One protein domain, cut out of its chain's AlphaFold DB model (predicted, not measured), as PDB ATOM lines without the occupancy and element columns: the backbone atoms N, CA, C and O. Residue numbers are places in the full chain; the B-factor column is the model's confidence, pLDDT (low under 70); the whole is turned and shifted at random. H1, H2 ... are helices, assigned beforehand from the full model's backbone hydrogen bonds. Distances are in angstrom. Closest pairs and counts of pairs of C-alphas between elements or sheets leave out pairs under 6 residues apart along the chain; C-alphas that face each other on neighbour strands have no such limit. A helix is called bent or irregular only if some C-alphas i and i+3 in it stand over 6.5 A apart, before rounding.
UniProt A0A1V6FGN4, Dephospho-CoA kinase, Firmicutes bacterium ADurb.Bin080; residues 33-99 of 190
ATOM      1  N   ILE A  33     110.449 199.513 187.096       87.25
ATOM      2  CA  ILE A  33     109.785 198.263 187.489       87.25
ATOM      3  C   ILE A  33     110.683 197.070 187.142       87.25
ATOM      4  O   ILE A  33     110.901 196.201 187.985       87.25
ATOM      5  N   ASN A  34     111.263 197.047 185.941       86.38
ATOM      6  CA  ASN A  34     112.193 196.004 185.521       86.38
ATOM      7  C   ASN A  34     113.446 195.968 186.406       86.38
ATOM      8  O   ASN A  34     113.846 194.905 186.871       86.38
ATOM      9  N   LYS A  35     114.032 197.127 186.722       87.12
ATOM     10  CA  LYS A  35     115.173 197.225 187.641       87.12
ATOM     11  C   LYS A  35     114.843 196.639 189.018       87.12
ATOM     12  O   LYS A  35     115.657 195.911 189.578       87.12
ATOM     13  N   ASN A  36     113.643 196.893 189.534       87.31
ATOM     14  CA  ASN A  36     113.187 196.312 190.798       87.31
ATOM     15  C   ASN A  36     112.969 194.794 190.697       87.31
ATOM     16  O   ASN A  36     113.320 194.069 191.627       87.31
ATOM     17  N   LEU A  37     112.452 194.292 189.569       86.75
ATOM     18  CA  LEU A  37     112.345 192.849 189.314       86.75
ATOM     19  C   LEU A  37     113.719 192.171 189.324       86.75
ATOM     20  O   LEU A  37     113.853 191.080 189.873       86.75
ATOM     21  N   LEU A  38     114.745 192.825 188.780       86.88
ATOM     22  CA  LEU A  38     116.120 192.316 188.775       86.88
ATOM     23  C   LEU A  38     116.778 192.308 190.167       86.88
ATOM     24  O   LEU A  38     117.804 191.663 190.335       86.88
ATOM     25  N   ASN A  39     116.178 192.939 191.178       86.62
ATOM     26  CA  ASN A  39     116.609 192.813 192.576       86.62
ATOM     27  C   ASN A  39     115.899 191.663 193.318       86.62
ATOM     28  O   ASN A  39     116.178 191.410 194.489       86.62
ATOM     29  N   ASN A  40     114.959 190.965 192.672       89.31
ATOM     30  CA  ASN A  40     114.207 189.873 193.279       89.31
ATOM     31  C   ASN A  40     114.889 188.519 193.023       89.31
ATOM     32  O   ASN A  40     114.942 188.048 191.885       89.31
ATOM     33  N   ASN A  41     115.324 187.837 194.087       89.31
ATOM     34  CA  ASN A  41     116.007 186.540 193.992       89.31
ATOM     35  C   ASN A  41     115.191 185.453 193.273       89.31
ATOM     36  O   ASN A  41     115.769 184.635 192.565       89.31
ATOM     37  N   LEU A  42     113.859 185.438 193.396       90.12
ATOM     38  CA  LEU A  42     113.020 184.473 192.673       90.12
ATOM     39  C   LEU A  42     113.046 184.737 191.165       90.12
ATOM     40  O   LEU A  42     113.092 183.798 190.369       90.12
ATOM     41  N   PHE A  43     113.034 186.011 190.767       91.25
ATOM     42  CA  PHE A  43     113.151 186.386 189.363       91.25
ATOM     43  C   PHE A  43     114.549 186.072 188.820       91.25
ATOM     44  O   PHE A  43     114.657 185.476 187.750       91.25
ATOM     45  N   LEU A  44     115.605 186.371 189.583       91.69
ATOM     46  CA  LEU A  44     116.982 186.035 189.214       91.69
ATOM     47  C   LEU A  44     117.197 184.527 189.077       91.69
ATOM     48  O   LEU A  44     117.741 184.081 188.073       91.69
ATOM     49  N   ASN A  45     116.697 183.725 190.019       90.50
ATOM     50  CA  ASN A  45     116.765 182.267 189.931       90.50
ATOM     51  C   ASN A  45     116.051 181.745 188.684       90.50
ATOM     52  O   ASN A  45     116.566 180.857 188.008       90.50
ATOM     53  N   LYS A  46     114.898 182.328 188.332       91.56
ATOM     54  CA  LYS A  46     114.216 182.003 187.077       91.56
ATOM     55  C   LYS A  46     115.078 182.372 185.869       91.56
ATOM     56  O   LYS A  46     115.197 181.553 184.967       91.56
ATOM     57  N   LEU A  47     115.691 183.558 185.845       92.56
ATOM     58  CA  LEU A  47     116.574 183.968 184.750       92.56
ATOM     59  C   LEU A  47     117.776 183.030 184.588       92.56
ATOM     60  O   LEU A  47     118.107 182.699 183.457       92.56
ATOM     61  N   ILE A  48     118.374 182.537 185.677       92.81
ATOM     62  CA  ILE A  48     119.482 181.564 185.625       92.81
ATOM     63  C   ILE A  48     119.084 180.285 184.878       92.81
ATOM     64  O   ILE A  48     119.915 179.716 184.180       92.81
ATOM     65  N   LEU A  49     117.829 179.836 184.975       92.25
ATOM     66  CA  LEU A  49     117.372 178.643 184.249       92.25
ATOM     67  C   LEU A  49     117.378 178.845 182.726       92.25
ATOM     68  O   LEU A  49     117.636 177.902 181.987       92.25
ATOM     69  N   PHE A  50     117.099 180.064 182.258       93.44
ATOM     70  CA  PHE A  50     117.079 180.409 180.829       93.44
ATOM     71  C   PHE A  50     118.428 180.927 180.313       93.44
ATOM     72  O   PHE A  50     118.713 180.839 179.119       93.44
ATOM     73  N   PHE A  51     119.253 181.460 181.215       94.44
ATOM     74  CA  PHE A  51     120.577 182.011 180.949       94.44
ATOM     75  C   PHE A  51     121.602 181.413 181.924       94.44
ATOM     76  O   PHE A  51     122.177 182.149 182.736       94.44
ATOM     77  N   PRO A  52     121.841 180.089 181.886       93.94
ATOM     78  CA  PRO A  52     122.790 179.435 182.787       93.94
ATOM     79  C   PRO A  52     124.203 180.009 182.649       93.94
ATOM     80  O   PRO A  52     124.938 180.100 183.629       93.94
ATOM     81  N   GLU A  53     124.560 180.486 181.455       93.38
ATOM     82  CA  GLU A  53     125.819 181.168 181.185       93.38
ATOM     83  C   GLU A  53     126.000 182.455 182.001       93.38
ATOM     84  O   GLU A  53     127.139 182.864 182.215       93.38
ATOM     85  N   CYS A  54     124.918 183.077 182.476       94.06
ATOM     86  CA  CYS A  54     124.951 184.289 183.295       94.06
ATOM     87  C   CYS A  54     125.095 183.994 184.796       94.06
ATOM     88  O   CYS A  54     125.039 184.919 185.597       94.06
ATOM     89  N   LYS A  55     125.281 182.738 185.217       93.56
ATOM     90  CA  LYS A  55     125.612 182.411 186.608       93.56
ATOM     91  C   LYS A  55     127.126 182.485 186.812       93.56
ATOM     92  O   LYS A  55     127.879 181.803 186.121       93.56
ATOM     93  N   ASN A  56     127.582 183.304 187.759       89.50
ATOM     94  CA  ASN A  56     129.001 183.391 188.100       89.50
ATOM     95  C   ASN A  56     129.434 182.280 189.078       89.50
ATOM     96  O   ASN A  56     128.607 181.529 189.598       89.50
ATOM     97  N   ALA A  57     130.741 182.187 189.348       86.75
ATOM     98  CA  ALA A  57     131.322 181.153 190.214       86.75
ATOM     99  C   ALA A  57     130.773 181.162 191.655       86.75
ATOM    100  O   ALA A  57     130.704 180.115 192.290       86.75
ATOM    101  N   ASN A  58     130.314 182.320 192.142       86.69
ATOM    102  CA  ASN A  58     129.716 182.472 193.474       86.69
ATOM    103  C   ASN A  58     128.214 182.142 193.487       86.69
ATOM    104  O   ASN A  58     127.553 182.287 194.510       86.69
ATOM    105  N   GLY A  59     127.654 181.736 192.345       83.38
ATOM    106  CA  GLY A  59     126.243 181.412 192.182       83.38
ATOM    107  C   GLY A  59     125.323 182.609 191.937       83.38
ATOM    108  O   GLY A  59     124.120 182.402 191.785       83.38
ATOM    109  N   ASN A  60     125.870 183.823 191.842       87.94
ATOM    110  CA  ASN A  60     125.116 185.052 191.604       87.94
ATOM    111  C   ASN A  60     124.897 185.306 190.106       87.94
ATOM    112  O   ASN A  60     125.635 184.804 189.255       87.94
ATOM    113  N   PHE A  61     123.893 186.125 189.791       91.94
ATOM    114  CA  PHE A  61     123.591 186.529 188.421       91.94
ATOM    115  C   PHE A  61     124.563 187.612 187.921       91.94
ATOM    116  O   PHE A  61     124.775 188.626 188.585       91.94
ATOM    117  N   ASP A  62     125.136 187.410 186.739       93.38
ATOM    118  CA  ASP A  62     126.048 188.326 186.058       93.38
ATOM    119  C   ASP A  62     125.293 189.155 185.007       93.38
ATOM    120  O   ASP A  62     125.075 188.741 183.864       93.38
ATOM    121  N   PHE A  63     124.901 190.368 185.402       91.00
ATOM    122  CA  PHE A  63     124.201 191.308 184.522       91.00
ATOM    123  C   PHE A  63     125.066 191.826 183.373       91.00
ATOM    124  O   PHE A  63     124.526 192.174 182.321       91.00
ATOM    125  N   LYS A  64     126.393 191.892 183.552       90.12
ATOM    126  CA  LYS A  64     127.297 192.351 182.495       90.12
ATOM    127  C   LYS A  64     127.289 191.337 181.358       90.12
ATOM    128  O   LYS A  64     127.063 191.712 180.207       90.12
ATOM    129  N   LYS A  65     127.412 190.055 181.702       92.62
ATOM    130  CA  LYS A  65     127.345 188.959 180.738       92.62
ATOM    131  C   LYS A  65     125.982 188.862 180.058       92.62
ATOM    132  O   LYS A  65     125.929 188.700 178.841       92.62
ATOM    133  N   LEU A  66     124.884 189.047 180.802       92.38
ATOM    134  CA  LEU A  66     123.547 189.112 180.200       92.38
ATOM    135  C   LEU A  66     123.466 190.238 179.160       92.38
ATOM    136  O   LEU A  66     122.980 190.006 178.056       92.38
ATOM    137  N   LYS A  67     123.951 191.441 179.497       88.12
ATOM    138  CA  LYS A  67     123.919 192.605 178.601       88.12
ATOM    139  C   LYS A  67     124.684 192.339 177.304       88.12
ATOM    140  O   LYS A  67     124.145 192.593 176.231       88.12
ATOM    141  N   GLU A  68     125.902 191.811 177.390       89.25
ATOM    142  CA  GLU A  68     126.715 191.451 176.217       89.25
ATOM    143  C   GLU A  68     126.009 190.415 175.333       89.25
ATOM    144  O   GLU A  68     126.002 190.518 174.103       89.25
ATOM    145  N   LEU A  69     125.356 189.442 175.966       90.75
ATOM    146  CA  LEU A  69     124.676 188.351 175.291       90.75
ATOM    147  C   LEU A  69     123.410 188.811 174.552       90.75
ATOM    148  O   LEU A  69     123.234 188.481 173.381       90.75
ATOM    149  N   ILE A  70     122.549 189.613 175.186       89.06
ATOM    150  CA  ILE A  70     121.333 190.144 174.536       89.06
ATOM    151  C   ILE A  70     121.630 191.273 173.543       89.06
ATOM    152  O   ILE A  70     120.802 191.582 172.685       89.06
ATOM    153  N   PHE A  71     122.787 191.927 173.656       80.25
ATOM    154  CA  PHE A  71     123.201 192.945 172.695       80.25
ATOM    155  C   PHE A  71     123.515 192.303 171.340       80.25
ATOM    156  O   PHE A  71     122.977 192.729 170.318       80.25
ATOM    157  N   ASN A  72     124.293 191.219 171.356       83.75
ATOM    158  CA  ASN A  72     124.766 190.535 170.152       83.75
ATOM    159  C   ASN A  72     123.813 189.456 169.614       83.75
ATOM    160  O   ASN A  72     124.035 188.942 168.522       83.75
ATOM    161  N   ASN A  73     122.761 189.089 170.354       87.06
ATOM    162  CA  ASN A  73     121.845 188.024 169.954       87.06
ATOM    163  C   ASN A  73     120.374 188.439 170.134       87.06
ATOM    164  O   ASN A  73     119.863 188.563 171.252       87.06
ATOM    165  N   ALA A  74     119.682 188.625 169.005       85.31
ATOM    166  CA  ALA A  74     118.279 189.028 168.975       85.31
ATOM    167  C   ALA A  74     117.338 187.970 169.578       85.31
ATOM    168  O   ALA A  74     116.401 188.332 170.284       85.31
ATOM    169  N   GLU A  75     117.598 186.676 169.374       91.31
ATOM    170  CA  GLU A  75     116.788 185.600 169.958       91.31
ATOM    171  C   GLU A  75     116.877 185.605 171.484       91.31
ATOM    172  O   GLU A  75     115.862 185.532 172.176       91.31
ATOM    173  N   LYS A  76     118.087 185.772 172.028       92.38
ATOM    174  CA  LYS A  76     118.310 185.862 173.475       92.38
ATOM    175  C   LYS A  76     117.684 187.121 174.074       92.38
ATOM    176  O   LYS A  76     117.120 187.061 175.166       92.38
ATOM    177  N   ARG A  77     117.726 188.244 173.356       88.50
ATOM    178  CA  ARG A  77     117.012 189.470 173.738       88.50
ATOM    179  C   ARG A  77     115.499 189.252 173.771       88.50
ATOM    180  O   ARG A  77     114.855 189.617 174.751       88.50
ATOM    181  N   ASN A  78     114.944 188.592 172.757       86.38
ATOM    182  CA  ASN A  78     113.523 188.252 172.703       86.38
ATOM    183  C   ASN A  78     113.123 187.279 173.823       86.38
ATOM    184  O   ASN A  78     112.059 187.439 174.420       86.38
ATOM    185  N   LEU A  79     113.987 186.319 174.164       91.25
ATOM    186  CA  LEU A  79     113.792 185.419 175.300       91.25
ATOM    187  C   LEU A  79     113.774 186.175 176.635       91.25
ATOM    188  O   LEU A  79     112.893 185.942 177.457       91.25
ATOM    189  N   LEU A  80     114.705 187.107 176.858       90.19
ATOM    190  CA  LEU A  80     114.695 187.931 178.071       90.19
ATOM    191  C   LEU A  80     113.395 188.739 178.168       90.19
ATOM    192  O   LEU A  80     112.729 188.733 179.205       90.19
ATOM    193  N   ASN A  81     113.013 189.382 177.064       86.38
ATOM    194  CA  ASN A  81     111.790 190.168 176.961       86.38
ATOM    195  C   ASN A  81     110.543 189.315 177.250       86.38
ATOM    196  O   ASN A  81     109.674 189.744 178.011       86.38
ATOM    197  N   SER A  82     110.463 188.082 176.740       88.88
ATOM    198  CA  SER A  82     109.318 187.188 176.981       88.88
ATOM    199  C   SER A  82     109.190 186.738 178.442       88.88
ATOM    200  O   SER A  82     108.086 186.445 178.902       88.88
ATOM    201  N   ILE A  83     110.288 186.734 179.203       90.56
ATOM    202  CA  ILE A  83     110.289 186.414 180.637       90.56
ATOM    203  C   ILE A  83     109.941 187.649 181.480       90.56
ATOM    204  O   ILE A  83     109.165 187.543 182.435       90.56
ATOM    205  N   ALA A  84     110.515 188.808 181.143       89.19
ATOM    206  CA  ALA A  84     110.378 190.041 181.915       89.19
ATOM    207  C   ALA A  84     109.029 190.739 181.687       89.19
ATOM    208  O   ALA A  84     108.365 191.123 182.654       89.19
ATOM    209  N   HIS A  85     108.576 190.863 180.433       87.88
ATOM    210  CA  HIS A  85     107.366 191.620 180.107       87.88
ATOM    211  C   HIS A  85     106.120 191.131 180.848       87.88
ATOM    212  O   HIS A  85     105.462 191.975 181.452       87.88
ATOM    213  N   PRO A  86     105.797 189.824 180.928       89.19
ATOM    214  CA  PRO A  86     104.619 189.379 181.671       89.19
ATOM    215  C   PRO A  86     104.612 189.835 183.135       89.19
ATOM    216  O   PRO A  86     103.551 190.133 183.677       89.19
ATOM    217  N   LYS A  87     105.783 189.935 183.777       90.12
ATOM    218  CA  LYS A  87     105.903 190.413 185.163       90.12
ATOM    219  C   LYS A  87     105.687 191.916 185.278       90.12
ATOM    220  O   LYS A  87     104.967 192.347 186.175       90.12
ATOM    221  N   ILE A  88     106.241 192.691 184.351       90.12
ATOM    222  CA  ILE A  88     106.025 194.143 184.280       90.12
ATOM    223  C   ILE A  88     104.543 194.441 184.007       90.12
ATOM    224  O   ILE A  88     103.928 195.230 184.719       90.12
ATOM    225  N   LEU A  89     103.936 193.759 183.034       90.62
ATOM    226  CA  LEU A  89     102.522 193.930 182.696       90.62
ATOM    227  C   LEU A  89     101.605 193.509 183.850       90.62
ATOM    228  O   LEU A  89     100.614 194.182 184.119       90.62
ATOM    229  N   GLN A  90     101.944 192.434 184.570       91.25
ATOM    230  CA  GLN A  90     101.214 192.029 185.771       91.25
ATOM    231  C   GLN A  90     101.301 193.096 186.870       91.25
ATOM    232  O   GLN A  90     100.288 193.389 187.502       91.25
ATOM    233  N   TYR A  91     102.476 193.700 187.076       90.88
ATOM    234  CA  TYR A  91     102.633 194.815 188.008       90.88
ATOM    235  C   TYR A  91     101.720 195.980 187.616       90.88
ATOM    236  O   TYR A  91     100.892 196.393 188.420       90.88
ATOM    237  N   ILE A  92     101.786 196.430 186.357       91.06
ATOM    238  CA  ILE A  92     100.960 197.529 185.827       91.06
ATOM    239  C   ILE A  92      99.462 197.219 185.958       91.06
ATOM    240  O   ILE A  92      98.675 198.076 186.363       91.06
ATOM    241  N   LYS A  93      99.050 195.984 185.648       91.06
ATOM    242  CA  LYS A  93      97.658 195.533 185.781       91.06
ATOM    243  C   LYS A  93      97.165 195.599 187.229       91.06
ATOM    244  O   LYS A  93      95.998 195.902 187.448       91.06
ATOM    245  N   ASN A  94      98.042 195.328 188.192       91.25
ATOM    246  CA  ASN A  94      97.710 195.297 189.613       91.25
ATOM    247  C   ASN A  94      97.748 196.672 190.292       91.25
ATOM    248  O   ASN A  94      97.357 196.765 191.456       91.25
ATOM    249  N   ILE A  95      98.188 197.730 189.603       89.44
ATOM    250  CA  ILE A  95      98.108 199.096 190.127       89.44
ATOM    251  C   ILE A  95      96.628 199.462 190.278       89.44
ATOM    252  O   ILE A  95      95.932 199.737 189.301       89.44
ATOM    253  N   LYS A  96      96.154 199.463 191.526       87.56
ATOM    254  CA  LYS A  96      94.849 199.999 191.912       87.56
ATOM    255  C   LYS A  96      95.055 201.426 192.391       87.56
ATOM    256  O   LYS A  96      95.755 201.646 193.376       87.56
ATOM    257  N   THR A  97      94.492 202.384 191.669       84.75
ATOM    258  CA  THR A  97      94.535 203.796 192.044       84.75
ATOM    259  C   THR A  97      93.284 204.506 191.549       84.75
ATOM    260  O   THR A  97      92.816 204.240 190.438       84.75
ATOM    261  N   GLU A  98      92.757 205.403 192.377       86.50
ATOM    262  CA  GLU A  98      91.705 206.350 191.997       86.50
ATOM    263  C   GLU A  98      92.299 207.594 191.312       86.50
ATOM    264  O   GLU A  98      91.605 208.304 190.589       86.50
ATOM    265  N   GLU A  99      93.609 207.809 191.452       91.00
ATOM    266  CA  GLU A  99      94.339 208.930 190.861       91.00
ATOM    267  C   GLU A  99      94.697 208.691 189.385       91.00
ATOM    268  O   GLU A  99      94.611 207.579 188.841       91.00
TER     269      GLU A  99
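Overview. This is residues 33 to 99 of the 190 residues of the protein "Dephospho-CoA kinase" of Firmicutes bacterium ADurb.Bin080 (UniProt A0A1V6FGN4). One long helix, H4, makes most of the length, and H3 meets its first end as a corner, the two forming a V. H2 runs loosely beside H4 in the opposite direction, short H1 packs on residues 84 to 91 of H4, and the tail of residues 95 to 99 sticks out beyond it. The printed part has 67 residues with four named helices, H1, H2, H3 and H4 in chain order, and no named strand; the class is all helix. It is only just loose, close to compact, with a radius of gyration of the C-alphas of 13.5 A, and elongated, spanning 46 by 27 by 17 A.

Arrangement. H4, residues 74 to 94, has a kink of 30 degrees near residue 83; it is neither bent nor irregular, but only just, with C-alphas 83 and 86 6.5 A apart. H3, residues 63 to 72, touches H4 only at the corner by their link, through residues 76 to 80 of H4 alone; the closest C-alphas, of Ile 70 and Arg 77, are 4.4 A apart. Their lines stand at a steep tilt of 60 degrees, opposite ways. H1, residues 33 to 37, touches H4 through residues 84 to 91 alone, with the C-alphas of Ile 33 and Ile 88 closest at 6.4 A. H2, residues 41 to 50, is close to H4 but not clearly touching: the closest C-alphas, of Leu 47 and Ile 83, are 7.9 A apart, at a shallow tilt of 30 degrees, opposite ways. H3 is apart from H1 and H2. Every O i to N i+4 pair is within hydrogen-bond range in H1 and H3, against 5 of 6 in H2 and 15 of 17 in H4.

Along the chain. H4 is 29.8 A long, from C-alpha 74 at (118.279, 189.028, 168.975) to C-alpha 94 at (97.710, 195.297, 189.613). H3 measures 14.4 A, H2 14.6 A and H1 6.3 A, the last beginning at C-alpha 33, (109.785, 198.263, 187.489).

Size, cuts and confidence. The C-alphas farthest apart, of Ala 57 and Glu 98, are 47.0 A apart. The link from H2 to H3, residues 51 to 62, is long; the other two are tight. Residues 93 to 99, of which 93 and 94 belong to H4, stand free. The printed part has no cut, and no printed residue is under 70 in pLDDT.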